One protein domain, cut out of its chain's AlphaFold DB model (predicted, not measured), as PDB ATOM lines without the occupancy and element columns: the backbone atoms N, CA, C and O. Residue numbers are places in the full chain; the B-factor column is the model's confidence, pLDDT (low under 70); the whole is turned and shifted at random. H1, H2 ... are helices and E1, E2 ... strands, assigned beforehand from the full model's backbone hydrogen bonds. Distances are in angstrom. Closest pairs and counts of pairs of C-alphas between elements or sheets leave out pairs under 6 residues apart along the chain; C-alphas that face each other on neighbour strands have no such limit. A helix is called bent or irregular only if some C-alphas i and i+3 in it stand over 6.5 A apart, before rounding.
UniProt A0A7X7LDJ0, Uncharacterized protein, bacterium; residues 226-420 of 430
ATOM      1  N   GLU A 226      84.117  11.104  61.529       95.50
ATOM      2  CA  GLU A 226      83.002  11.034  62.471       95.50
ATOM      3  C   GLU A 226      82.778   9.575  62.894       95.50
ATOM      4  O   GLU A 226      82.923   8.659  62.082       95.50
ATOM      5  N   ILE A 227      82.412   9.361  64.154       96.25
ATOM      6  CA  ILE A 227      81.984   8.083  64.719       96.25
ATOM      7  C   ILE A 227      80.519   8.232  65.124       96.25
ATOM      8  O   ILE A 227      80.194   9.040  65.986       96.25
ATOM      9  N   ARG A 228      79.631   7.425  64.547       95.94
ATOM     10  CA  ARG A 228      78.218   7.329  64.918       95.94
ATOM     11  C   ARG A 228      77.987   6.086  65.754       95.94
ATOM     12  O   ARG A 228      78.343   4.984  65.342       95.94
ATOM     13  N   MET A 229      77.365   6.261  66.907       95.00
ATOM     14  CA  MET A 229      76.961   5.191  67.806       95.00
ATOM     15  C   MET A 229      75.446   5.045  67.747       95.00
ATOM     16  O   MET A 229      74.726   5.900  68.251       95.00
ATOM     17  N   GLU A 230      74.959   3.981  67.114       93.62
ATOM     18  CA  GLU A 230      73.533   3.640  67.111       93.62
ATOM     19  C   GLU A 230      73.110   2.972  68.435       93.62
ATOM     20  O   GLU A 230      73.974   2.501  69.190       93.62
ATOM     21  N   PRO A 231      71.800   2.869  68.731       92.00
ATOM     22  CA  PRO A 231      71.334   2.256  69.968       92.00
ATOM     23  C   PRO A 231      71.896   0.845  70.198       92.00
ATOM     24  O   PRO A 231      71.921  -0.009  69.309       92.00
ATOM     25  N   GLY A 232      72.350   0.596  71.424       89.75
ATOM     26  CA  GLY A 232      72.977  -0.644  71.875       89.75
ATOM     27  C   GLY A 232      74.454  -0.789  71.503       89.75
ATOM     28  O   GLY A 232      75.088  -1.744  71.952       89.75
ATOM     29  N   SER A 233      75.018   0.114  70.697       91.44
ATOM     30  CA  SER A 233      76.422   0.044  70.281       91.44
ATOM     31  C   SER A 233      77.398   0.283  71.434       91.44
ATOM     32  O   SER A 233      77.061   0.866  72.472       91.44
ATOM     33  N   ARG A 234      78.640  -0.176  71.243       90.12
ATOM     34  CA  ARG A 234      79.695  -0.060  72.246       90.12
ATOM     35  C   ARG A 234      81.037   0.366  71.651       90.12
ATOM     36  O   ARG A 234      81.499  -0.212  70.669       90.12
ATOM     37  N   LEU A 235      81.684   1.343  72.282       90.56
ATOM     38  CA  LEU A 235      83.032   1.810  71.952       90.56
ATOM     39  C   LEU A 235      83.957   1.575  73.147       90.56
ATOM     40  O   LEU A 235      83.774   2.188  74.190       90.56
ATOM     41  N   ASP A 236      84.968   0.728  73.001       87.38
ATOM     42  CA  ASP A 236      85.893   0.362  74.071       87.38
ATOM     43  C   ASP A 236      87.301   0.933  73.833       87.38
ATOM     44  O   ASP A 236      87.833   0.878  72.728       87.38
ATOM     45  N   GLY A 237      87.967   1.404  74.885       84.56
ATOM     46  CA  GLY A 237      89.411   1.629  74.892       84.56
ATOM     47  C   GLY A 237      90.179   0.311  75.040       84.56
ATOM     48  O   GLY A 237      89.858  -0.518  75.898       84.56
ATOM     49  N   TYR A 238      91.212   0.111  74.221       83.44
ATOM     50  CA  TYR A 238      92.074  -1.067  74.288       83.44
ATOM     51  C   TYR A 238      92.942  -1.070  75.555       83.44
ATOM     52  O   TYR A 238      93.386  -0.037  76.052       83.44
ATOM     53  N   VAL A 239      93.222  -2.276  76.042       77.25
ATOM     54  CA  VAL A 239      93.978  -2.555  77.268       77.25
ATOM     55  C   VAL A 239      95.336  -1.850  77.280       77.25
ATOM     56  O   VAL A 239      96.152  -2.057  76.381       77.25
ATOM     57  N   GLY A 240      95.604  -1.060  78.326       72.56
ATOM     58  CA  GLY A 240      96.915  -0.437  78.554       72.56
ATOM     59  C   GLY A 240      97.343   0.567  77.478       72.56
ATOM     60  O   GLY A 240      98.534   0.855  77.341       72.56
ATOM     61  N   LYS A 241      96.395   1.075  76.682       78.56
ATOM     62  CA  LYS A 241      96.640   2.087  75.657       78.56
ATOM     63  C   LYS A 241      95.822   3.334  75.950       78.56
ATOM     64  O   LYS A 241      94.663   3.258  76.346       78.56
ATOM     65  N   TYR A 242      96.450   4.479  75.722       81.62
ATOM     66  CA  TYR A 242      95.778   5.766  75.720       81.62
ATOM     67  C   TYR A 242      95.200   6.022  74.335       81.62
ATOM     68  O   TYR A 242      95.887   5.825  73.325       81.62
ATOM     69  N   THR A 243      93.939   6.435  74.299       85.94
ATOM     70  CA  THR A 243      93.223   6.738  73.063       85.94
ATOM     71  C   THR A 243      92.742   8.179  73.135       85.94
ATOM     72  O   THR A 243      92.044   8.560  74.071       85.94
ATOM     73  N   TYR A 244      93.118   8.973  72.136       89.44
ATOM     74  CA  TYR A 244      92.724  10.376  72.014       89.44
ATOM     75  C   TYR A 244      91.861  10.486  70.767       89.44
ATOM     76  O   TYR A 244      92.402  10.415  69.680       89.44
ATOM     77  N   LEU A 245      90.546  10.598  70.868       91.06
ATOM     78  CA  LEU A 245      89.677  10.626  69.694       91.06
ATOM     79  C   LEU A 245      89.428  12.067  69.259       91.06
ATOM     80  O   LEU A 245      88.662  12.787  69.889       91.06
ATOM     81  N   TYR A 246      90.076  12.474  68.168       93.19
ATOM     82  CA  TYR A 246      89.822  13.766  67.515       93.19
ATOM     83  C   TYR A 246      88.651  13.734  66.524       93.19
ATOM     84  O   TYR A 246      88.257  14.778  66.014       93.19
ATOM     85  N   SER A 247      88.124  12.551  66.211       94.19
ATOM     86  CA  SER A 247      86.910  12.410  65.407       94.19
ATOM     87  C   SER A 247      85.702  12.901  66.198       94.19
ATOM     88  O   SER A 247      85.635  12.650  67.405       94.19
ATOM     89  N   SER A 248      84.733  13.523  65.529       94.62
ATOM     90  CA  SER A 248      83.448  13.820  66.165       94.62
ATOM     91  C   SER A 248      82.741  12.516  66.536       94.62
ATOM     92  O   SER A 248      82.786  11.546  65.779       94.62
ATOM     93  N   LEU A 249      82.113  12.475  67.705       95.12
ATOM     94  CA  LEU A 249      81.318  11.363  68.201       95.12
ATOM     95  C   LEU A 249      79.848  11.771  68.233       95.12
ATOM     96  O   LEU A 249      79.475  12.743  68.879       95.12
ATOM     97  N   VAL A 250      79.008  10.977  67.593       95.19
ATOM     98  CA  VAL A 250      77.578  11.225  67.480       95.19
ATOM     99  C   VAL A 250      76.823  10.059  68.108       95.19
ATOM    100  O   VAL A 250      76.930   8.927  67.639       95.19
ATOM    101  N   VAL A 251      76.069  10.321  69.173       94.25
ATOM    102  CA  VAL A 251      75.340   9.311  69.952       94.25
ATOM    103  C   VAL A 251      73.854   9.335  69.598       94.25
ATOM    104  O   VAL A 251      73.183  10.357  69.726       94.25
ATOM    105  N   PHE A 252      73.328   8.187  69.174       91.12
ATOM    106  CA  PHE A 252      71.908   7.970  68.924       91.12
ATOM    107  C   PHE A 252      71.346   6.989  69.956       91.12
ATOM    108  O   PHE A 252      71.669   5.800  69.939       91.12
ATOM    109  N   GLY A 253      70.464   7.470  70.831       90.00
ATOM    110  CA  GLY A 253      69.859   6.651  71.878       90.00
ATOM    111  C   GLY A 253      70.894   6.160  72.888       90.00
ATOM    112  O   GLY A 253      71.779   6.908  73.293       90.00
ATOM    113  N   ASN A 254      70.772   4.906  73.323       91.75
ATOM    114  CA  ASN A 254      71.625   4.371  74.381       91.75
ATOM    115  C   ASN A 254      72.879   3.739  73.781       91.75
ATOM    116  O   ASN A 254      72.795   2.716  73.105       91.75
ATOM    117  N   ALA A 255      74.036   4.312  74.070       92.62
ATOM    118  CA  ALA A 255      75.336   3.826  73.648       92.62
ATOM    119  C   ALA A 255      76.224   3.594  74.868       92.62
ATOM    120  O   ALA A 255      76.094   4.253  75.896       92.62
ATOM    121  N   THR A 256      77.143   2.642  74.757       91.56
ATOM    122  CA  THR A 256      78.014   2.268  75.868       91.56
ATOM    123  C   THR A 256      79.474   2.550  75.547       91.56
ATOM    124  O   THR A 256      79.945   2.283  74.444       91.56
ATOM    125  N   ASN A 257      80.243   2.992  76.531       88.94
ATOM    126  CA  ASN A 257      81.692   3.027  76.462       88.94
ATOM    127  C   ASN A 257      82.328   2.322  77.659       88.94
ATOM    128  O   ASN A 257      81.809   2.337  78.775       88.94
ATOM    129  N   ALA A 258      83.470   1.689  77.415       83.75
ATOM    130  CA  ALA A 258      84.298   1.159  78.481       83.75
ATOM    131  C   ALA A 258      85.777   1.389  78.197       83.75
ATOM    132  O   ALA A 258      86.239   1.397  77.064       83.75
ATOM    133  N   THR A 259      86.559   1.458  79.255       76.56
ATOM    134  CA  THR A 259      88.013   1.383  79.223       76.56
ATOM    135  C   THR A 259      88.414   0.104  79.941       76.56
ATOM    136  O   THR A 259      87.870  -0.243  80.994       76.56
ATOM    137  N   ARG A 260      89.340  -0.655  79.353       66.75
ATOM    138  CA  ARG A 260      89.857  -1.877  79.976       66.75
ATOM    139  C   ARG A 260      91.219  -1.604  80.616       66.75
ATOM    140  O   ARG A 260      92.095  -1.035  79.974       66.75
ATOM    141  N   TYR A 261      91.396  -2.059  81.861       61.28
ATOM    142  CA  TYR A 261      92.667  -2.084  82.608       61.28
ATOM    143  C   TYR A 261      93.473  -0.767  82.586       61.28
ATOM    144  O   TYR A 261      94.507  -0.674  81.925       61.28
ATOM    145  N   ASN A 262      93.032   0.233  83.359       55.34
ATOM    146  CA  ASN A 262      93.741   1.509  83.590       55.34
ATOM    147  C   ASN A 262      93.999   2.368  82.329       55.34
ATOM    148  O   ASN A 262      94.842   3.263  82.355       55.34
ATOM    149  N   GLY A 263      93.303   2.095  81.222       70.62
ATOM    150  CA  GLY A 263      93.291   2.968  80.048       70.62
ATOM    151  C   GLY A 263      92.395   4.194  80.246       70.62
ATOM    152  O   GLY A 263      91.584   4.249  81.173       70.62
ATOM    153  N   PHE A 264      92.517   5.157  79.337       80.69
ATOM    154  CA  PHE A 264      91.552   6.243  79.202       80.69
ATOM    155  C   PHE A 264      91.176   6.458  77.739       80.69
ATOM    156  O   PHE A 264      91.962   6.151  76.833       80.69
ATOM    157  N   VAL A 265      89.982   7.008  77.531       87.25
ATOM    158  CA  VAL A 265      89.557   7.570  76.248       87.25
ATOM    159  C   VAL A 265      89.332   9.064  76.449       87.25
ATOM    160  O   VAL A 265      88.574   9.472  77.323       87.25
ATOM    161  N   ASP A 266      90.038   9.873  75.669       90.81
ATOM    162  CA  ASP A 266      89.910  11.330  75.661       90.81
ATOM    163  C   ASP A 266      89.188  11.761  74.381       90.81
ATOM    164  O   ASP A 266      89.743  11.658  73.285       90.81
ATOM    165  N   PHE A 267      87.936  12.190  74.519       93.62
ATOM    166  CA  PHE A 267      87.102  12.715  73.446       93.62
ATOM    167  C   PHE A 267      87.457  14.189  73.211       93.62
ATOM    168  O   PHE A 267      87.036  15.083  73.953       93.62
ATOM    169  N   ARG A 268      88.273  14.421  72.177       94.31
ATOM    170  CA  ARG A 268      88.771  15.742  71.756       94.31
ATOM    171  C   ARG A 268      87.989  16.343  70.595       94.31
ATOM    172  O   ARG A 268      88.055  17.550  70.396       94.31
ATOM    173  N   GLY A 269      87.318  15.505  69.807       93.81
ATOM    174  CA  GLY A 269      86.333  15.955  68.826       93.81
ATOM    175  C   GLY A 269      85.031  16.404  69.490       93.81
ATOM    176  O   GLY A 269      84.888  16.341  70.713       93.81
ATOM    177  N   ASP A 270      84.078  16.838  68.673       94.00
ATOM    178  CA  ASP A 270      82.745  17.204  69.149       94.00
ATOM    179  C   ASP A 270      81.972  15.947  69.556       94.00
ATOM    180  O   ASP A 270      81.925  14.982  68.797       94.00
ATOM    181  N   VAL A 271      81.360  15.949  70.737       95.38
ATOM    182  CA  VAL A 271      80.445  14.901  71.196       95.38
ATOM    183  C   VAL A 271      79.023  15.440  71.138       95.38
ATOM    184  O   VAL A 271      78.702  16.397  71.838       95.38
ATOM    185  N   SER A 272      78.162  14.835  70.329       94.69
ATOM    186  CA  SER A 272      76.796  15.322  70.129       94.69
ATOM    187  C   SER A 272      75.748  14.218  70.096       94.69
ATOM    188  O   SER A 272      76.065  13.050  69.875       94.69
ATOM    189  N   GLY A 273      74.481  14.606  70.230       92.94
ATOM    190  CA  GLY A 273      73.330  13.740  69.982       92.94
ATOM    191  C   GLY A 273      72.364  13.634  71.155       92.94
ATOM    192  O   GLY A 273      72.464  14.373  72.132       92.94
ATOM    193  N   THR A 274      71.407  12.715  71.044       90.56
ATOM    194  CA  THR A 274      70.308  12.549  72.007       90.56
ATOM    195  C   THR A 274      70.285  11.119  72.527       90.56
ATOM    196  O   THR A 274      70.279  10.175  71.730       90.56
ATOM    197  N   GLY A 275      70.202  10.956  73.847       89.81
ATOM    198  CA  GLY A 275      70.153   9.654  74.506       89.81
ATOM    199  C   GLY A 275      71.167   9.533  75.635       89.81
ATOM    200  O   GLY A 275      71.536  10.525  76.254       89.81
ATOM    201  N   GLU A 276      71.603   8.311  75.912       92.69
ATOM    202  CA  GLU A 276      72.435   7.993  77.068       92.69
ATOM    203  C   GLU A 276      73.778   7.410  76.625       92.69
ATOM    204  O   GLU A 276      73.836   6.374  75.964       92.69
ATOM    205  N   PHE A 277      74.870   8.055  77.024       91.19
ATOM    206  CA  PHE A 277      76.225   7.549  76.902       91.19
ATOM    207  C   PHE A 277      76.663   6.940  78.238       91.19
ATOM    208  O   PHE A 277      77.071   7.634  79.173       91.19
ATOM    209  N   VAL A 278      76.543   5.618  78.331       89.56
ATOM    210  CA  VAL A 278      76.793   4.857  79.554       89.56
ATOM    211  C   VAL A 278      78.243   4.423  79.620       89.56
ATOM    212  O   VAL A 278      78.755   3.762  78.720       89.56
ATOM    213  N   LYS A 279      78.900   4.704  80.734       86.12
ATOM    214  CA  LYS A 279      80.273   4.299  80.992       86.12
ATOM    215  C   LYS A 279      80.321   3.124  81.962       86.12
ATOM    216  O   LYS A 279      79.895   3.243  83.105       86.12
ATOM    217  N   ILE A 280      80.879   1.998  81.516       81.81
ATOM    218  CA  ILE A 280      80.932   0.731  82.272       81.81
ATOM    219  C   ILE A 280      82.364   0.207  82.428       81.81
ATOM    220  O   ILE A 280      82.717  -0.885  81.966       81.81
ATOM    221  N   ASN A 281      83.238   0.980  83.072       73.94
ATOM    222  CA  ASN A 281      84.610   0.520  83.269       73.94
ATOM    223  C   ASN A 281      84.655  -0.673  84.226       73.94
ATOM    224  O   ASN A 281      84.137  -0.621  85.335       73.94
ATOM    225  N   SER A 282      85.332  -1.745  83.810       65.38
ATOM    226  CA  SER A 282      85.549  -2.925  84.656       65.38
ATOM    227  C   SER A 282      86.669  -2.732  85.686       65.38
ATOM    228  O   SER A 282      86.842  -3.568  86.568       65.38
ATOM    229  N   ALA A 283      87.439  -1.645  85.577       66.94
ATOM    230  CA  ALA A 283      88.497  -1.270  86.508       66.94
ATOM    231  C   ALA A 283      88.232   0.132  87.072       66.94
ATOM    232  O   ALA A 283      87.927   1.052  86.311       66.94
ATOM    233  N   ALA A 284      88.428   0.302  88.384       65.06
ATOM    234  CA  ALA A 284      88.146   1.547  89.107       65.06
ATOM    235  C   ALA A 284      88.888   2.782  88.554       65.06
ATOM    236  O   ALA A 284      88.394   3.895  88.663       65.06
ATOM    237  N   ASN A 285      90.042   2.594  87.905       70.69
ATOM    238  CA  ASN A 285      90.875   3.704  87.420       70.69
ATOM    239  C   ASN A 285      90.618   4.080  85.952       70.69
ATOM    240  O   ASN A 285      91.301   4.948  85.408       70.69
ATOM    241  N   GLY A 286      89.698   3.396  85.270       78.81
ATOM    242  CA  GLY A 286      89.352   3.739  83.896       78.81
ATOM    243  C   GLY A 286      88.764   5.148  83.835       78.81
ATOM    244  O   GLY A 286      87.805   5.424  84.561       78.81
ATOM    245  N   THR A 287      89.313   6.026  82.992       85.12
ATOM    246  CA  THR A 287      88.874   7.431  82.920       85.12
ATOM    247  C   THR A 287      88.393   7.806  81.523       85.12
ATOM    248  O   THR A 287      89.052   7.472  80.542       85.12
ATOM    249  N   ASN A 288      87.279   8.530  81.433       88.44
ATOM    250  CA  ASN A 288      86.897   9.233  80.211       88.44
ATOM    251  C   ASN A 288      87.115  10.727  80.397       88.44
ATOM    252  O   ASN A 288      86.647  11.299  81.382       88.44
ATOM    253  N   TYR A 289      87.806  11.337  79.445       91.19
ATOM    254  CA  TYR A 289      87.972  12.781  79.372       91.19
ATOM    255  C   TYR A 289      87.135  13.318  78.220       91.19
ATOM    256  O   TYR A 289      87.124  12.737  77.137       91.19
ATOM    257  N   PHE A 290      86.455  14.431  78.453       94.81
ATOM    258  CA  PHE A 290      85.792  15.215  77.420       94.81
ATOM    259  C   PHE A 290      86.474  16.568  77.377       94.81
ATOM    260  O   PHE A 290      86.411  17.308  78.353       94.81
ATOM    261  N   THR A 291      87.192  16.860  76.296       95.31
ATOM    262  CA  THR A 291      88.063  18.046  76.211       95.31
ATOM    263  C   THR A 291      87.906  18.813  74.899       95.31
ATOM    264  O   THR A 291      88.522  19.862  74.725       95.31
ATOM    265  N   GLY A 292      87.051  18.316  73.999       95.00
ATOM    266  CA  GLY A 292      86.553  19.032  72.827       95.00
ATOM    267  C   GLY A 292      85.278  19.824  73.121       95.00
ATOM    268  O   GLY A 292      85.185  20.563  74.107       95.00
ATOM    269  N   THR A 293      84.278  19.643  72.264       96.00
ATOM    270  CA  THR A 293      82.943  20.231  72.427       96.00
ATOM    271  C   THR A 293      81.948  19.170  72.884       96.00
ATOM    272  O   THR A 293      82.064  18.012  72.494       96.00
ATOM    273  N   ILE A 294      80.940  19.559  73.661       97.06
ATOM    274  CA  ILE A 294      79.726  18.765  73.860       97.06
ATOM    275  C   ILE A 294      78.532  19.585  73.368       97.06
ATOM    276  O   ILE A 294      78.323  20.700  73.843       97.06
ATOM    277  N   SER A 295      77.752  19.020  72.452       94.50
ATOM    278  CA  SER A 295      76.537  19.625  71.895       94.50
ATOM    279  C   SER A 295      75.364  18.664  72.110       94.50
ATOM    280  O   SER A 295      75.166  17.756  71.296       94.50
ATOM    281  N   PRO A 296      74.629  18.771  73.231       92.31
ATOM    282  CA  PRO A 296      73.454  17.940  73.451       92.31
ATOM    283  C   PRO A 296      72.416  18.150  72.347       92.31
ATOM    284  O   PRO A 296      72.217  19.268  71.893       92.31
ATOM    285  N   GLY A 297      71.744  17.074  71.946       75.25
ATOM    286  CA  GLY A 297      70.614  17.137  71.030       75.25
ATOM    287  C   GLY A 297      70.951  17.045  69.536       75.25
ATOM    288  O   GLY A 297      72.028  17.406  69.064       75.25
ATOM    289  N   PHE A 298      69.983  16.540  68.766       68.81
ATOM    290  CA  PHE A 298      69.800  16.877  67.352       68.81
ATOM    291  C   PHE A 298      68.541  17.752  67.274       68.81
ATOM    292  O   PHE A 298      67.462  17.202  67.051       68.81
ATOM    293  N   SER A 299      68.647  19.069  67.505       64.25
ATOM    294  CA  SER A 299      67.585  19.948  68.065       64.25
ATOM    295  C   SER A 299      67.439  19.806  69.585       64.25
ATOM    296  O   SER A 299      68.090  18.934  70.151       64.25
ATOM    297  N   ALA A 300      66.552  20.603  70.203       76.75
ATOM    298  CA  ALA A 300      66.182  20.526  71.619       76.75
ATOM    299  C   ALA A 300      66.181  19.082  72.144       76.75
ATOM    300  O   ALA A 300      65.295  18.283  71.812       76.75
ATOM    301  N   GLY A 301      67.182  18.738  72.949       88.38
ATOM    302  CA  GLY A 301      67.371  17.362  73.378       88.38
ATOM    303  C   GLY A 301      68.323  17.191  74.549       88.38
ATOM    304  O   GLY A 301      69.136  18.054  74.872       88.38
ATOM    305  N   THR A 302      68.214  16.024  75.179       93.38
ATOM    306  CA  THR A 302      69.049  15.646  76.318       93.38
ATOM    307  C   THR A 302      70.108  14.637  75.887       93.38
ATOM    308  O   THR A 302      69.786  13.590  75.313       93.38
ATOM    309  N   LEU A 303      71.368  14.944  76.194       95.81
ATOM    310  CA  LEU A 303      72.461  13.981  76.212       95.81
ATOM    311  C   LEU A 303      72.780  13.657  77.669       95.81
ATOM    312  O   LEU A 303      73.215  14.527  78.421       95.81
ATOM    313  N   THR A 304      72.589  12.406  78.059       95.62
ATOM    314  CA  THR A 304      72.908  11.916  79.397       95.62
ATOM    315  C   THR A 304      74.255  11.202  79.366       95.62
ATOM    316  O   THR A 304      74.456  10.291  78.569       95.62
ATOM    317  N   ILE A 305      75.184  11.572  80.242       95.31
ATOM    318  CA  ILE A 305      76.409  10.821  80.521       95.31
ATOM    319  C   ILE A 305      76.209  10.109  81.858       95.31
ATOM    320  O   ILE A 305      76.035  10.753  82.893       95.31
ATOM    321  N   ASN A 306      76.227   8.778  81.827       94.25
ATOM    322  CA  ASN A 306      75.985   7.937  82.997       94.25
ATOM    323  C   ASN A 306      77.260   7.205  83.426       94.25
ATOM    324  O   ASN A 306      77.768   6.343  82.704       94.25
ATOM    325  N   GLU A 307      77.758   7.518  84.617       91.69
ATOM    326  CA  GLU A 307      78.924   6.878  85.218       91.69
ATOM    327  C   GLU A 307      78.532   5.643  86.043       91.69
ATOM    328  O   GLU A 307      78.319   5.711  87.244       91.69
ATOM    329  N   LEU A 308      78.472   4.468  85.409       88.94
ATOM    330  CA  LEU A 308      78.264   3.204  86.135       88.94
ATOM    331  C   LEU A 308      79.575   2.555  86.609       88.94
ATOM    332  O   LEU A 308      79.544   1.576  87.356       88.94
ATOM    333  N   GLY A 309      80.733   3.062  86.169       84.38
ATOM    334  CA  GLY A 309      82.037   2.619  86.660       84.38
ATOM    335  C   GLY A 309      83.230   3.422  86.132       84.38
ATOM    336  O   GLY A 309      83.283   3.802  84.956       84.38
ATOM    337  N   GLY A 310      84.236   3.623  86.991       82.62
ATOM    338  CA  GLY A 310      85.441   4.436  86.747       82.62
ATOM    339  C   GLY A 310      85.182   5.939  86.914       82.62
ATOM    340  O   GLY A 310      84.117   6.298  87.371       82.62
ATOM    341  N   VAL A 311      86.058   6.815  86.391       86.31
ATOM    342  CA  VAL A 311      85.916   8.293  86.500       86.31
ATOM    343  C   VAL A 311      85.585   9.006  85.176       86.31
ATOM    344  O   VAL A 311      86.122   8.646  84.127       86.31
ATOM    345  N   THR A 312      84.742  10.034  85.213       89.81
ATOM    346  CA  THR A 312      84.390  10.897  84.076       89.81
ATOM    347  C   THR A 312      84.824  12.318  84.383       89.81
ATOM    348  O   THR A 312      84.485  12.876  85.423       89.81
ATOM    349  N   ARG A 313      85.592  12.914  83.472       91.38
ATOM    350  CA  ARG A 313      86.111  14.277  83.597       91.38
ATOM    351  C   ARG A 313      85.570  15.137  82.459       91.38
ATOM    352  O   ARG A 313      85.802  14.844  81.286       91.38
ATOM    353  N   ILE A 314      84.857  16.196  82.829       94.06
ATOM    354  CA  ILE A 314      84.292  17.198  81.923       94.06
ATOM    355  C   ILE A 314      85.264  18.385  81.906       94.06
ATOM    356  O   ILE A 314      85.269  19.215  82.812       94.06
ATOM    357  N   GLY A 315      86.149  18.410  80.910       93.31
ATOM    358  CA  GLY A 315      87.290  19.321  80.833       93.31
ATOM    359  C   GLY A 315      88.486  18.900  81.695       93.31
ATOM    360  O   GLY A 315      88.409  18.007  82.543       93.31
ATOM    361  N   MET A 316      89.626  19.556  81.468       91.56
ATOM    362  CA  MET A 316      90.830  19.429  82.298       91.56
ATOM    363  C   MET A 316      91.636  20.737  82.325       91.56
ATOM    364  O   MET A 316      91.501  21.553  81.408       91.56
ATOM    365  N   PRO A 317      92.511  20.947  83.327       90.06
ATOM    366  CA  PRO A 317      93.376  22.122  83.374       90.06
ATOM    367  C   PRO A 317      94.171  22.311  82.076       90.06
ATOM    368  O   PRO A 317      94.837  21.396  81.596       90.06
ATOM    369  N   GLY A 318      94.086  23.509  81.496       90.38
ATOM    370  CA  GLY A 318      94.734  23.857  80.227       90.38
ATOM    371  C   GLY A 318      94.022  23.350  78.966       90.38
ATOM    372  O   GLY A 318      94.389  23.769  77.874       90.38
ATOM    373  N   THR A 319      93.007  22.489  79.088       93.25
ATOM    374  CA  THR A 319      92.156  22.034  77.971       93.25
ATOM    375  C   THR A 319      90.686  21.989  78.422       93.25
ATOM    376  O   THR A 319      90.156  20.911  78.713       93.25
ATOM    377  N   PRO A 320      90.031  23.158  78.571       95.06
ATOM    378  CA  PRO A 320      88.636  23.215  78.984       95.06
ATOM    379  C   PRO A 320      87.719  22.658  77.891       95.06
ATOM    380  O   PRO A 320      87.942  22.896  76.704       95.06
ATOM    381  N   VAL A 321      86.662  21.961  78.302       97.44
ATOM    382  CA  VAL A 321      85.598  21.517  77.391       97.44
ATOM    383  C   VAL A 321      84.666  22.682  77.082       97.44
ATOM    384  O   VAL A 321      84.454  23.546  77.934       97.44
ATOM    385  N   THR A 322      84.086  22.713  75.884       97.69
ATOM    386  CA  THR A 322      83.080  23.721  75.520       97.69
ATOM    387  C   THR A 322      81.711  23.082  75.353       97.69
ATOM    388  O   THR A 322      81.535  22.203  74.519       97.69
ATOM    389  N   LEU A 323      80.726  23.536  76.121       97.69
ATOM    390  CA  LEU A 323      79.327  23.170  75.925       97.69
ATOM    391  C   LEU A 323      78.708  24.112  74.888       97.69
ATOM    392  O   LEU A 323      78.728  25.327  75.089       97.69
ATOM    393  N   GLN A 324      78.162  23.582  73.797       96.00
ATOM    394  CA  GLN A 324      77.358  24.347  72.844       96.00
ATOM    395  C   GLN A 324      75.883  24.075  73.108       96.00
ATOM    396  O   GLN A 324      75.457  22.927  73.056       96.00
ATOM    397  N   ILE A 325      75.138  25.133  73.423       96.38
ATOM    398  CA  ILE A 325      73.784  25.032  73.967       96.38
ATOM    399  C   ILE A 325      72.818  25.865  73.118       96.38
ATOM    400  O   ILE A 325      72.949  27.094  73.045       96.38
ATOM    401  N   GLU A 326      71.833  25.209  72.514       94.44
ATOM    402  CA  GLU A 326      70.602  25.814  72.006       94.44
ATOM    403  C   GLU A 326      69.510  25.822  73.098       94.44
ATOM    404  O   GLU A 326      69.677  25.326  74.217       94.44
ATOM    405  N   ASP A 327      68.373  26.454  72.810       92.06
ATOM    406  CA  ASP A 327      67.220  26.447  73.708       92.06
ATOM    407  C   ASP A 327      66.708  25.017  73.885       92.06
ATOM    408  O   ASP A 327      66.472  24.313  72.904       92.06
ATOM    409  N   LYS A 328      66.484  24.630  75.146       91.50
ATOM    410  CA  LYS A 328      66.016  23.299  75.579       91.50
ATOM    411  C   LYS A 328      67.032  22.165  75.424       91.50
ATOM    412  O   LYS A 328      66.679  21.023  75.712       91.50
ATOM    413  N   ASP A 329      68.273  22.464  75.052       95.19
ATOM    414  CA  ASP A 329      69.361  21.494  75.158       95.19
ATOM    415  C   ASP A 329      69.741  21.256  76.614       95.19
ATOM    416  O   ASP A 329      69.820  22.193  77.413       95.19
ATOM    417  N   GLN A 330      70.026  19.997  76.938       95.50
ATOM    418  CA  GLN A 330      70.424  19.588  78.275       95.50
ATOM    419  C   GLN A 330      71.541  18.544  78.231       95.50
ATOM    420  O   GLN A 330      71.403  17.478  77.635       95.50
ATOM    421  N   LEU A 331      72.634  18.819  78.935       97.00
ATOM    422  CA  LEU A 331      73.610  17.823  79.349       97.00
ATOM    423  C   LEU A 331      73.230  17.322  80.742       97.00
ATOM    424  O   LEU A 331      73.193  18.091  81.701       97.00
ATOM    425  N   GLU A 332      72.964  16.032  80.870       96.56
ATOM    426  CA  GLU A 332      72.673  15.402  82.153       96.56
ATOM    427  C   GLU A 332      73.843  14.504  82.571       96.56
ATOM    428  O   GLU A 332      74.286  13.656  81.806       96.56
ATOM    429  N   LEU A 333      74.359  14.680  83.786       96.62
ATOM    430  CA  LEU A 333      75.465  13.899  84.340       96.62
ATOM    431  C   LEU A 333      74.964  13.080  85.533       96.62
ATOM    432  O   LEU A 333      74.693  13.631  86.602       96.62
ATOM    433  N   ILE A 334      74.841  11.764  85.382       95.38
ATOM    434  CA  ILE A 334      74.283  10.901  86.432       95.38
ATOM    435  C   ILE A 334      75.309   9.905  86.968       95.38
ATOM    436  O   ILE A 334      76.213   9.475  86.255       95.38
ATOM    437  N   ASN A 335      75.133   9.530  88.237       92.75
ATOM    438  CA  ASN A 335      75.975   8.576  88.971       92.75
ATOM    439  C   ASN A 335      77.459   8.973  89.055       92.75
ATOM    440  O   ASN A 335      78.322   8.125  89.230       92.75
ATOM    441  N   MET A 336      77.753  10.269  88.956       90.31
ATOM    442  CA  MET A 336      79.115  10.787  89.080       90.31
ATOM    443  C   MET A 336      79.656  10.536  90.496       90.31
ATOM    444  O   MET A 336      79.039  10.973  91.471       90.31
ATOM    445  N   ASP A 337      80.821   9.889  90.604       83.75
ATOM    446  CA  ASP A 337      81.456   9.581  91.898       83.75
ATOM    447  C   ASP A 337      82.008  10.839  92.598       83.75
ATOM    448  O   ASP A 337      82.136  10.894  93.824       83.75
ATOM    449  N   GLU A 338      82.330  11.873  91.817       87.50
ATOM    450  CA  GLU A 338      82.861  13.151  92.291       87.50
ATOM    451  C   GLU A 338      81.927  14.327  91.949       87.50
ATOM    452  O   GLU A 338      81.061  14.262  91.068       87.50
ATOM    453  N   ALA A 339      82.121  15.439  92.661       91.25
ATOM    454  CA  ALA A 339      81.497  16.710  92.311       91.25
ATOM    455  C   ALA A 339      81.956  17.175  90.917       91.25
ATOM    456  O   ALA A 339      83.124  17.026  90.551       91.25
ATOM    457  N   VAL A 340      81.041  17.772  90.153       92.94
ATOM    458  CA  VAL A 340      81.335  18.305  88.818       92.94
ATOM    459  C   VAL A 340      81.988  19.679  88.968       92.94
ATOM    460  O   VAL A 340      81.319  20.653  89.310       92.94
ATOM    461  N   ASP A 341      83.297  19.759  88.727       93.19
ATOM    462  CA  ASP A 341      84.055  21.015  88.771       93.19
ATOM    463  C   ASP A 341      83.921  21.806  87.463       93.19
ATOM    464  O   ASP A 341      84.409  21.393  86.410       93.19
ATOM    465  N   LEU A 342      83.291  22.979  87.545       96.25
ATOM    466  CA  LEU A 342      83.021  23.843  86.396       96.25
ATOM    467  C   LEU A 342      84.209  24.727  85.984       96.25
ATOM    468  O   LEU A 342      84.155  25.370  84.933       96.25
ATOM    469  N   THR A 343      85.312  24.709  86.745       96.38
ATOM    470  CA  THR A 343      86.518  25.523  86.483       96.38
ATOM    471  C   THR A 343      87.160  25.231  85.123       96.38
ATOM    472  O   THR A 343      87.913  26.053  84.613       96.38
ATOM    473  N   ASN A 344      86.869  24.078  84.512       96.50
ATOM    474  CA  ASN A 344      87.376  23.696  83.190       96.50
ATOM    475  C   ASN A 344      86.258  23.547  82.144       96.50
ATOM    476  O   ASN A 344      86.424  22.825  81.161       96.50
ATOM    477  N   VAL A 345      85.124  24.218  82.354       98.00
ATOM    478  CA  VAL A 345      83.956  24.152  81.472       98.00
ATOM    479  C   VAL A 345      83.643  25.537  80.920       98.00
ATOM    480  O   VAL A 345      83.320  26.461  81.666       98.00
ATOM    481  N   ASN A 346      83.729  25.679  79.601       98.25
ATOM    482  CA  ASN A 346      83.195  26.820  78.868       98.25
ATOM    483  C   ASN A 346      81.759  26.523  78.426       98.25
ATOM    484  O   ASN A 346      81.411  25.371  78.169       98.25
ATOM    485  N   VAL A 347      80.949  27.562  78.254       98.06
ATOM    486  CA  VAL A 347      79.641  27.466  77.597       98.06
ATOM    487  C   VAL A 347      79.529  28.500  76.485       98.06
ATOM    488  O   VAL A 347      79.951  29.645  76.648       98.06
ATOM    489  N   LYS A 348      78.929  28.098  75.366       97.56
ATOM    490  CA  LYS A 348      78.542  28.962  74.258       97.56
ATOM    491  C   LYS A 348      77.058  28.783  73.964       97.56
ATOM    492  O   LYS A 348      76.629  27.700  73.571       97.56
ATOM    493  N   PHE A 349      76.287  29.853  74.123       96.56
ATOM    494  CA  PHE A 349      74.858  29.861  73.810       96.56
ATOM    495  C   PHE A 349      74.628  30.250  72.352       96.56
ATOM    496  O   PHE A 349      75.065  31.318  71.914       96.56
ATOM    497  N   LEU A 350      73.942  29.386  71.609       95.06
ATOM    498  CA  LEU A 350      73.714  29.536  70.170       95.06
ATOM    499  C   LEU A 350      72.368  30.197  69.844       95.06
ATOM    500  O   LEU A 350      72.246  30.860  68.815       95.06
ATOM    501  N   THR A 351      71.380  30.078  70.733       93.81
ATOM    502  CA  THR A 351      70.036  30.647  70.556       93.81
ATOM    503  C   THR A 351      69.542  31.348  71.824       93.81
ATOM    504  O   THR A 351      70.067  31.146  72.921       93.81
ATOM    505  N   SER A 352      68.517  32.195  71.691       92.81
ATOM    506  CA  SER A 352      67.796  32.753  72.843       92.81
ATOM    507  C   SER A 352      66.959  31.683  73.536       92.81
ATOM    508  O   SER A 352      66.399  30.826  72.855       92.81
ATOM    509  N   THR A 353      66.799  31.786  74.852       91.38
ATOM    510  CA  THR A 353      65.889  30.929  75.617       91.38
ATOM    511  C   THR A 353      64.435  31.334  75.414       91.38
ATOM    512  O   THR A 353      64.141  32.500  75.125       91.38
ATOM    513  N   GLU A 354      63.511  30.400  75.634       90.06
ATOM    514  CA  GLU A 354      62.080  30.712  75.654       90.06
ATOM    515  C   GLU A 354      61.770  31.873  76.642       90.06
ATOM    516  O   GLU A 354      62.249  31.877  77.782       90.06
ATOM    517  N   PRO A 355      61.007  32.913  76.240       86.12
ATOM    518  CA  PRO A 355      60.763  34.069  77.097       86.12
ATOM    519  C   PRO A 355      60.144  33.703  78.451       86.12
ATOM    520  O   PRO A 355      59.095  33.069  78.527       86.12
ATOM    521  N   GLY A 356      60.767  34.172  79.533       83.31
ATOM    522  CA  GLY A 356      60.294  33.930  80.900       83.31
ATOM    523  C   GLY A 356      60.680  32.566  81.478       83.31
ATOM    524  O   GLY A 356      60.264  32.263  82.597       83.31
ATOM    525  N   THR A 357      61.481  31.770  80.764       90.06
ATOM    526  CA  THR A 357      61.992  30.487  81.248       90.06
ATOM    527  C   THR A 357      63.500  30.544  81.501       90.06
ATOM    528  O   THR A 357      64.210  31.434  81.030       90.06
ATOM    529  N   THR A 358      63.974  29.582  82.290       93.31
ATOM    530  CA  THR A 358      65.393  29.272  82.452       93.31
ATOM    531  C   THR A 358      65.672  27.997  81.674       93.31
ATOM    532  O   THR A 358      65.032  26.981  81.954       93.31
ATOM    533  N   ASN A 359      66.647  28.015  80.766       94.81
ATOM    534  CA  ASN A 359      67.164  26.782  80.188       94.81
ATOM    535  C   ASN A 359      68.164  26.151  81.167       94.81
ATOM    536  O   ASN A 359      69.275  26.660  81.323       94.81
ATOM    537  N   TRP A 360      67.761  25.084  81.861       96.00
ATOM    538  CA  TRP A 360      68.622  24.299  82.756       96.00
ATOM    539  C   TRP A 360      69.480  23.328  81.944       96.00
ATOM    540  O   TRP A 360      69.231  22.127  81.919       96.00
ATOM    541  N   PHE A 361      70.475  23.885  81.257       96.06
ATOM    542  CA  PHE A 361      71.263  23.175  80.253       96.06
ATOM    543  C   PHE A 361      72.262  22.161  80.822       96.06
ATOM    544  O   PHE A 361      72.805  21.360  80.069       96.06
ATOM    545  N   LEU A 362      72.549  22.201  82.124       97.62
ATOM    546  CA  LEU A 362      73.379  21.207  82.800       97.62
ATOM    547  C   LEU A 362      72.676  20.753  84.072       97.62
ATOM    548  O   LEU A 362      72.361  21.576  84.932       97.62
ATOM    549  N   THR A 363      72.487  19.451  84.225       96.69
ATOM    550  CA  THR A 363      71.998  18.838  85.465       96.69
ATOM    551  C   THR A 363      72.946  17.735  85.895       96.69
ATOM    552  O   THR A 363      73.500  17.029  85.055       96.69
ATOM    553  N   CYS A 364      73.143  17.563  87.197       95.44
ATOM    554  CA  CYS A 364      73.960  16.486  87.727       95.44
ATOM    555  C   CYS A 364      73.341  15.865  88.980       95.44
ATOM    556  O   CYS A 364      72.773  16.565  89.813       95.44
ATOM    557  N   THR A 365      73.459  14.542  89.135       92.38
ATOM    558  CA  THR A 365      73.033  13.869  90.378       92.38
ATOM    559  C   THR A 365      74.042  14.053  91.511       92.38
ATOM    560  O   THR A 365      73.695  13.868  92.676       92.38
ATOM    561  N   SER A 366      75.294  14.385  91.180       88.06
ATOM    562  CA  SER A 366      76.276  14.890  92.141       88.06
ATOM    563  C   SER A 366      76.136  16.410  92.298       88.06
ATOM    564  O   SER A 366      75.208  17.022  91.773       88.06
ATOM    565  N   THR A 367      77.020  17.046  93.067       90.69
ATOM    566  CA  THR A 367      77.011  18.506  93.234       90.69
ATOM    567  C   THR A 367      77.866  19.183  92.161       90.69
ATOM    568  O   THR A 367      79.003  18.765  91.940       90.69
ATOM    569  N   ALA A 368      77.365  20.251  91.540       92.31
ATOM    570  CA  ALA A 368      78.155  21.164  90.719       92.31
ATOM    571  C   ALA A 368      78.899  22.169  91.613       92.31
ATOM    572  O   ALA A 368      78.311  22.779  92.510       92.31
ATOM    573  N   VAL A 369      80.199  22.348  91.381       93.81
ATOM    574  CA  VAL A 369      81.055  23.245  92.173       93.81
ATOM    575  C   VAL A 369      81.801  24.234  91.282       93.81
ATOM    576  O   VAL A 369      82.094  23.950  90.122       93.81
ATOM    577  N   ASN A 370      82.145  25.388  91.863       94.88
ATOM    578  CA  ASN A 370      82.805  26.516  91.197       94.88
ATOM    579  C   ASN A 370      81.971  27.152  90.065       94.88
ATOM    580  O   ASN A 370      80.834  26.768  89.802       94.88
ATOM    581  N   GLY A 371      82.509  28.214  89.460       94.00
ATOM    582  CA  GLY A 371      81.905  28.891  88.309       94.00
ATOM    583  C   GLY A 371      82.434  28.338  86.986       94.00
ATOM    584  O   GLY A 371      83.501  27.730  86.954       94.00
ATOM    585  N   LEU A 372      81.697  28.588  85.900       97.56
ATOM    586  CA  LEU A 372      82.152  28.263  84.543       97.56
ATOM    587  C   LEU A 372      83.435  29.037  84.213       97.56
ATOM    588  O   LEU A 372      83.570  30.204  84.583       97.56
ATOM    589  N   ASN A 373      84.336  28.402  83.467       97.44
ATOM    590  CA  ASN A 373      85.592  28.998  83.009       97.44
ATOM    591  C   ASN A 373      85.373  30.167  82.035       97.44
ATOM    592  O   ASN A 373      86.105  31.155  82.057       97.44
ATOM    593  N   GLY A 374      84.362  30.053  81.174       96.81
ATOM    594  CA  GLY A 374      84.044  31.045  80.154       96.81
ATOM    595  C   GLY A 374      82.589  30.951  79.710       96.81
ATOM    596  O   GLY A 374      82.019  29.861  79.653       96.81
ATOM    597  N   ILE A 375      81.989  32.102  79.411       98.06
ATOM    598  CA  ILE A 375      80.612  32.221  78.924       98.06
ATOM    599  C   ILE A 375      80.642  33.058  77.644       98.06
ATOM    600  O   ILE A 375      81.072  34.211  77.668       98.06
ATOM    601  N   GLU A 376      80.181  32.477  76.542       97.69
ATOM    602  CA  GLU A 376      80.072  33.118  75.232       97.69
ATOM    603  C   GLU A 376      78.613  33.102  74.751       97.69
ATOM    604  O   GLU A 376      77.859  32.159  74.999       97.69
ATOM    605  N   TYR A 377      78.225  34.146  74.023       96.44
ATOM    606  CA  TYR A 377      76.925  34.265  73.371       96.44
ATOM    607  C   TYR A 377      77.131  34.432  71.866       96.44
ATOM    608  O   TYR A 377      78.038  35.150  71.439       96.44
ATOM    609  N   ALA A 378      76.298  33.780  71.051       95.50
ATOM    610  CA  ALA A 378      76.273  34.046  69.618       95.50
ATOM    611  C   ALA A 378      75.962  35.536  69.341       95.50
ATOM    612  O   ALA A 378      75.328  36.196  70.170       95.50
ATOM    613  N   PRO A 379      76.393  36.093  68.192       94.81
ATOM    614  CA  PRO A 379      76.215  37.512  67.893       94.81
ATOM    615  C   PRO A 379      74.766  37.987  68.061       94.81
ATOM    616  O   PRO A 379      73.842  37.376  67.524       94.81
ATOM    617  N   GLY A 380      74.571  39.097  68.778       91.75
ATOM    618  CA  GLY A 380      73.245  39.661  69.041       91.75
ATOM    619  C   GLY A 380      72.486  39.006  70.198       91.75
ATOM    620  O   GLY A 380      71.312  39.327  70.387       91.75
ATOM    621  N   LEU A 381      73.121  38.115  70.968       94.31
ATOM    622  CA  LEU A 381      72.574  37.516  72.187       94.31
ATOM    623  C   LEU A 381      73.329  37.987  73.433       94.31
ATOM    624  O   LEU A 381      74.529  38.232  73.413       94.31
ATOM    625  N   THR A 382      72.619  38.026  74.554       93.94
ATOM    626  CA  THR A 382      73.192  38.236  75.886       93.94
ATOM    627  C   THR A 382      72.360  37.498  76.924       93.94
ATOM    628  O   THR A 382      71.199  37.168  76.685       93.94
ATOM    629  N   GLY A 383      72.910  37.247  78.107       92.81
ATOM    630  CA  GLY A 383      72.179  36.506  79.123       92.81
ATOM    631  C   GLY A 383      72.784  36.559  80.512       92.81
ATOM    632  O   GLY A 383      73.706  37.322  80.790       92.81
ATOM    633  N   VAL A 384      72.222  35.735  81.391       93.94
ATOM    634  CA  VAL A 384      72.707  35.514  82.757       93.94
ATOM    635  C   VAL A 384      72.706  34.019  83.039       93.94
ATOM    636  O   VAL A 384      71.716  33.343  82.762       93.94
ATOM    637  N   VAL A 385      73.803  33.524  83.615       96.06
ATOM    638  CA  VAL A 385      73.932  32.145  84.105       96.06
ATOM    639  C   VAL A 385      73.567  32.085  85.589       96.06
ATOM    640  O   VAL A 385      73.914  32.972  86.371       96.06
ATOM    641  N   MET A 386      72.850  31.036  85.972       95.94
ATOM    642  CA  MET A 386      72.388  30.750  87.325       95.94
ATOM    643  C   MET A 386      72.911  29.388  87.770       95.94
ATOM    644  O   MET A 386      72.958  28.447  86.980       95.94
ATOM    645  N   TYR A 387      73.259  29.290  89.051       96.00
ATOM    646  CA  TYR A 387      73.840  28.095  89.652       96.00
ATOM    647  C   TYR A 387      72.968  27.611  90.809       96.00
ATOM    648  O   TYR A 387      72.640  28.382  91.715       96.00
ATOM    649  N   GLU A 388      72.637  26.327  90.786       94.94
ATOM    650  CA  GLU A 388      72.107  25.563  91.910       94.94
ATOM    651  C   GLU A 388      73.035  24.371  92.184       94.94
ATOM    652  O   GLU A 388      73.959  24.099  91.420       94.94
ATOM    653  N   ALA A 389      72.833  23.684  93.310       91.69
ATOM    654  CA  ALA A 389      73.734  22.611  93.733       91.69
ATOM    655  C   ALA A 389      73.769  21.438  92.737       91.69
ATOM    656  O   ALA A 389      74.805  20.806  92.584       91.69
ATOM    657  N   ASP A 390      72.654  21.156  92.073       93.12
ATOM    658  CA  ASP A 390      72.427  20.013  91.186       93.12
ATOM    659  C   ASP A 390      72.234  20.417  89.714       93.12
ATOM    660  O   ASP A 390      71.983  19.567  88.860       93.12
ATOM    661  N   ARG A 391      72.318  21.716  89.388       95.56
ATOM    662  CA  ARG A 391      72.067  22.211  88.027       95.56
ATOM    663  C   ARG A 391      72.607  23.608  87.757       95.56
ATOM    664  O   ARG A 391      72.677  24.462  88.638       95.56
ATOM    665  N   VAL A 392      72.912  23.860  86.489       97.88
ATOM    666  CA  VAL A 392      73.296  25.165  85.949       97.88
ATOM    667  C   VAL A 392      72.330  25.518  84.831       97.88
ATOM    668  O   VAL A 392      71.974  24.676  84.006       97.88
ATOM    669  N   GLY A 393      71.869  26.764  84.822       97.25
ATOM    670  CA  GLY A 393      70.923  27.238  83.824       97.25
ATOM    671  C   GLY A 393      71.236  28.640  83.341       97.25
ATOM    672  O   GLY A 393      72.057  29.341  83.926       97.25
ATOM    673  N   ALA A 394      70.574  29.066  82.272       96.62
ATOM    674  CA  ALA A 394      70.716  30.412  81.739       96.62
ATOM    675  C   ALA A 394      69.384  30.988  81.260       96.62
ATOM    676  O   ALA A 394      68.475  30.257  80.871       96.62
ATOM    677  N   VAL A 395      69.296  32.318  81.274       95.62
ATOM    678  CA  VAL A 395      68.313  33.082  80.496       95.62
ATOM    679  C   VAL A 395      69.090  33.838  79.431       95.62
ATOM    680  O   VAL A 395      69.973  34.625  79.777       95.62
ATOM    681  N   VAL A 396      68.777  33.605  78.158       94.31
ATOM    682  CA  VAL A 396      69.465  34.211  77.009       94.31
ATOM    683  C   VAL A 396      68.445  34.948  76.158       94.31
ATOM    684  O   VAL A 396      67.428  34.386  75.767       94.31
ATOM    685  N   VAL A 397      68.700  36.216  75.855       92.44
ATOM    686  CA  VAL A 397      67.786  37.078  75.102       92.44
ATOM    687  C   VAL A 397      68.530  37.828  73.995       92.44
ATOM    688  O   VAL A 397      69.736  38.054  74.111       92.44
ATOM    689  N   PRO A 398      67.828  38.273  72.943       90.69
ATOM    690  CA  PRO A 398      68.406  39.168  71.947       90.69
ATOM    691  C   PRO A 398      68.827  40.525  72.547       90.69
ATOM    692  O   PRO A 398      68.147  41.061  73.425       90.69
ATOM    693  N   GLU A 399      69.898  41.132  72.036       80.12
ATOM    694  CA  GLU A 399      70.474  42.403  72.514       80.12
ATOM    695  C   GLU A 399      69.561  43.661  72.472       80.12
ATOM    696  O   GLU A 399      69.870  44.621  73.178       80.12
ATOM    697  N   PRO A 400      68.382  43.713  71.812       68.56
ATOM    698  CA  PRO A 400      67.408  44.779  72.082       68.56
ATOM    699  C   PRO A 400      66.691  44.637  73.441       68.56
ATOM    700  O   PRO A 400      66.090  45.597  73.924       68.56
ATOM    701  N   ALA A 401      66.717  43.453  74.066       60.34
ATOM    702  CA  ALA A 401      65.911  43.106  75.244       60.34
ATOM    703  C   ALA A 401      66.630  43.305  76.596       60.34
ATOM    704  O   ALA A 401      66.068  42.990  77.648       60.34
ATOM    705  N   VAL A 402      67.841  43.876  76.606       56.97
ATOM    706  CA  VAL A 402      68.656  44.094  77.825       56.97
ATOM    707  C   VAL A 402      67.924  44.924  78.887       56.97
ATOM    708  O   VAL A 402      68.052  44.658  80.084       56.97
ATOM    709  N   PHE A 403      67.067  45.862  78.469       53.31
ATOM    710  CA  PHE A 403      66.241  46.660  79.383       53.31
ATOM    711  C   PHE A 403      65.243  45.815  80.205       53.31
ATOM    712  O   PHE A 403      64.904  46.197  81.324       53.31
ATOM    713  N   MET A 404      64.821  44.644  79.711       54.78
ATOM    714  CA  MET A 404      63.946  43.708  80.436       54.78
ATOM    715  C   MET A 404      64.724  42.793  81.399       54.78
ATOM    716  O   MET A 404      64.215  42.458  82.471       54.78
ATOM    717  N   LEU A 405      65.977  42.440  81.079       55.16
ATOM    718  CA  LEU A 405      66.860  41.655  81.961       55.16
ATOM    719  C   LEU A 405      67.195  42.411  83.256       55.16
ATOM    720  O   LEU A 405      67.181  41.818  84.336       55.16
ATOM    721  N   GLY A 406      67.402  43.729  83.169       56.50
ATOM    722  CA  GLY A 406      67.571  44.589  84.345       56.50
ATOM    723  C   GLY A 406      66.355  44.566  85.281       56.50
ATOM    724  O   GLY A 406      66.513  44.493  86.499       56.50
ATOM    725  N   ALA A 407      65.136  44.538  84.735       52.03
ATOM    726  CA  ALA A 407      63.906  44.455  85.527       52.03
ATOM    727  C   ALA A 407      63.710  43.071  86.184       52.03
ATOM    728  O   ALA A 407      63.268  42.988  87.332       52.03
ATOM    729  N   LEU A 408      64.088  41.984  85.500       55.41
ATOM    730  CA  LEU A 408      64.015  40.612  86.024       55.41
ATOM    731  C   LEU A 408      65.069  40.325  87.105       55.41
ATOM    732  O   LEU A 408      64.735  39.715  88.122       55.41
ATOM    733  N   ALA A 409      66.302  40.815  86.948       54.75
ATOM    734  CA  ALA A 409      67.345  40.713  87.974       54.75
ATOM    735  C   ALA A 409      66.952  41.458  89.265       54.75
ATOM    736  O   ALA A 409      67.146  40.948  90.371       54.75
ATOM    737  N   VAL A 410      66.306  42.624  89.129       53.09
ATOM    738  CA  VAL A 410      65.743  43.381  90.258       53.09
ATOM    739  C   VAL A 410      64.583  42.620  90.915       53.09
ATOM    740  O   VAL A 410      64.535  42.520  92.139       53.09
ATOM    741  N   LEU A 411      63.686  41.997  90.145       49.44
ATOM    742  CA  LEU A 411      62.594  41.175  90.687       49.44
ATOM    743  C   LEU A 411      63.088  39.906  91.405       49.44
ATOM    744  O   LEU A 411      62.538  39.548  92.450       49.44
ATOM    745  N   ALA A 412      64.134  39.248  90.896       53.41
ATOM    746  CA  ALA A 412      64.759  38.091  91.538       53.41
ATOM    747  C   ALA A 412      65.464  38.477  92.853       53.41
ATOM    748  O   ALA A 412      65.300  37.791  93.866       53.41
ATOM    749  N   ALA A 413      66.159  39.621  92.881       49.38
ATOM    750  CA  ALA A 413      66.752  40.179  94.097       49.38
ATOM    751  C   ALA A 413      65.683  40.567  95.143       49.38
ATOM    752  O   ALA A 413      65.835  40.254  96.326       49.38
ATOM    753  N   ILE A 414      64.558  41.154  94.714       48.56
ATOM    754  CA  ILE A 414      63.422  41.501  95.587       48.56
ATOM    755  C   ILE A 414      62.725  40.244  96.136       48.56
ATOM    756  O   ILE A 414      62.350  40.206  97.312       48.56
ATOM    757  N   LYS A 415      62.573  39.180  95.333       44.88
ATOM    758  CA  LYS A 415      62.036  37.889  95.805       44.88
ATOM    759  C   LYS A 415      62.962  37.214  96.822       44.88
ATOM    760  O   LYS A 415      62.461  36.642  97.789       44.88
ATOM    761  N   ARG A 416      64.286  37.312  96.644       42.56
ATOM    762  CA  ARG A 416      65.279  36.790  97.598       42.56
ATOM    763  C   ARG A 416      65.231  37.548  98.927       42.56
ATOM    764  O   ARG A 416      65.119  36.908  99.966       42.56
ATOM    765  N   GLN A 417      65.170  38.884  98.901       40.62
ATOM    766  CA  GLN A 417      65.005  39.686 100.121       40.62
ATOM    767  C   GLN A 417      63.685  39.402 100.853       40.62
ATOM    768  O   GLN A 417      63.680  39.326 102.075       40.62
ATOM    769  N   ARG A 418      62.564  39.180 100.154       39.38
ATOM    770  CA  ARG A 418      61.285  38.867 100.823       39.38
ATOM    771  C   ARG A 418      61.261  37.509 101.533       39.38
ATOM    772  O   ARG A 418      60.492  37.358 102.477       39.38
ATOM    773  N   ARG A 419      62.084  36.538 101.120       38.12
ATOM    774  CA  ARG A 419      62.152  35.205 101.751       38.12
ATOM    775  C   ARG A 419      62.929  35.215 103.076       38.12
ATOM    776  O   ARG A 419      62.628  34.411 103.955       38.12
ATOM    777  N   ASP A 420      63.857  36.156 103.248       42.41
ATOM    778  CA  ASP A 420      64.650  36.299 104.478       42.41
ATOM    779  C   ASP A 420      63.911  37.060 105.596       42.41
ATOM    780  O   ASP A 420      64.250  36.917 106.769       42.41
TER     781      ASP A 420
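What this domain is: This is residues 226 to 420 of the 430 residues of an uncharacterized protein of bacterium (UniProt A0A7X7LDJ0). The chain winds in stacked turns into an elongated parallel-strand solenoid with three walls, and H1 lies across one end, its residues 410 to 420 sticking out. One wall is E3, E5, E7 and E10, in that order; the other two belong to one branched, mixed sheet, and the bends of E4 and E6 make corners between them. The last turn ends in the antiparallel hairpin E16 and E17. The printed part has 195 residues, with strands E1 to E17 followed by one named helix, H1; it is mostly strand. It is compact, with a radius of gyration of the C-alphas of 17.7 A and spans of 56 by 36 by 30 A.

Where its parts are: E1, residues 226 to 229, begins at C-alpha (83.002, 11.034, 62.471). E2 is 234 to 237, E3 242 to 245, E4 248 to 259 at 18.6 A, E5 264 to 267, E6 271 to 280 at 18.0 A, E7 287 to 290 and E8 293 to 296. E9 is 302 to 309 at 21.1 A, E10 311 to 314, E11 321 to 325, E12 330 to 334, E13 345 to 349, E14 359 to 364, E15 374 to 377, E16 381 to 387 at 19.9 A and E17 391 to 398 at 23.7 A. H1, residues 399 to 420, measures 33.1 A and ends at C-alpha (64.650, 36.299, 104.478).

How they stand to each other: E4 bends by 125 degrees at residue 253. E1 and E2 lie on one side of E4, E6 on the other; all three are its parallel neighbours, with N 227 and O 248 at 2.7 A, N 235 and O 256 at 2.9 A, and N 255 and O 276 at 2.8 A. E6 bends by 117 degrees at residue 274, with E8 and E9 as parallel neighbours on its other side: N 271 and O 293 are 2.8 A apart, N 277 and O 304 2.7 A. Further parallel pairs are E8 and E11, E11 and E13, E13 and E15, E9 and E12, and E12 and E14. E17 is antiparallel to E14, with N 392 and O 362 at 2.8 A, and to E16, with N 386 and O 393 at 2.8 A. This sheet and the parallel sheet E3, E5, E7, E10 form a sandwich, two sheets face to face, 8.9 A centre to centre where they face each other; in the latter N 245 and O 266 are 2.8 A apart, N 267 and O 289 2.8 A, N 290 and O 313 2.9 A. H1 only grazes the branched sheet with residues 399 to 409; the closest C-alphas of E16 and H1, Leu 381 and Glu 399, are 5.3 A apart. H1 is irregular, C-alphas 400 and 403 being 7.6 A apart, with 14 of 18 O i to N i+4 pairs within hydrogen-bond range.

The domain as a whole: The C-alphas farthest apart, of Val 239 and Arg 418, are 57.8 A apart. The printed part has no cut and no long link. Mean pLDDT of the printed part is 86.1; it is under 70 at residues 260 to 262, 282 to 284, 298 to 299 and 400 to 420.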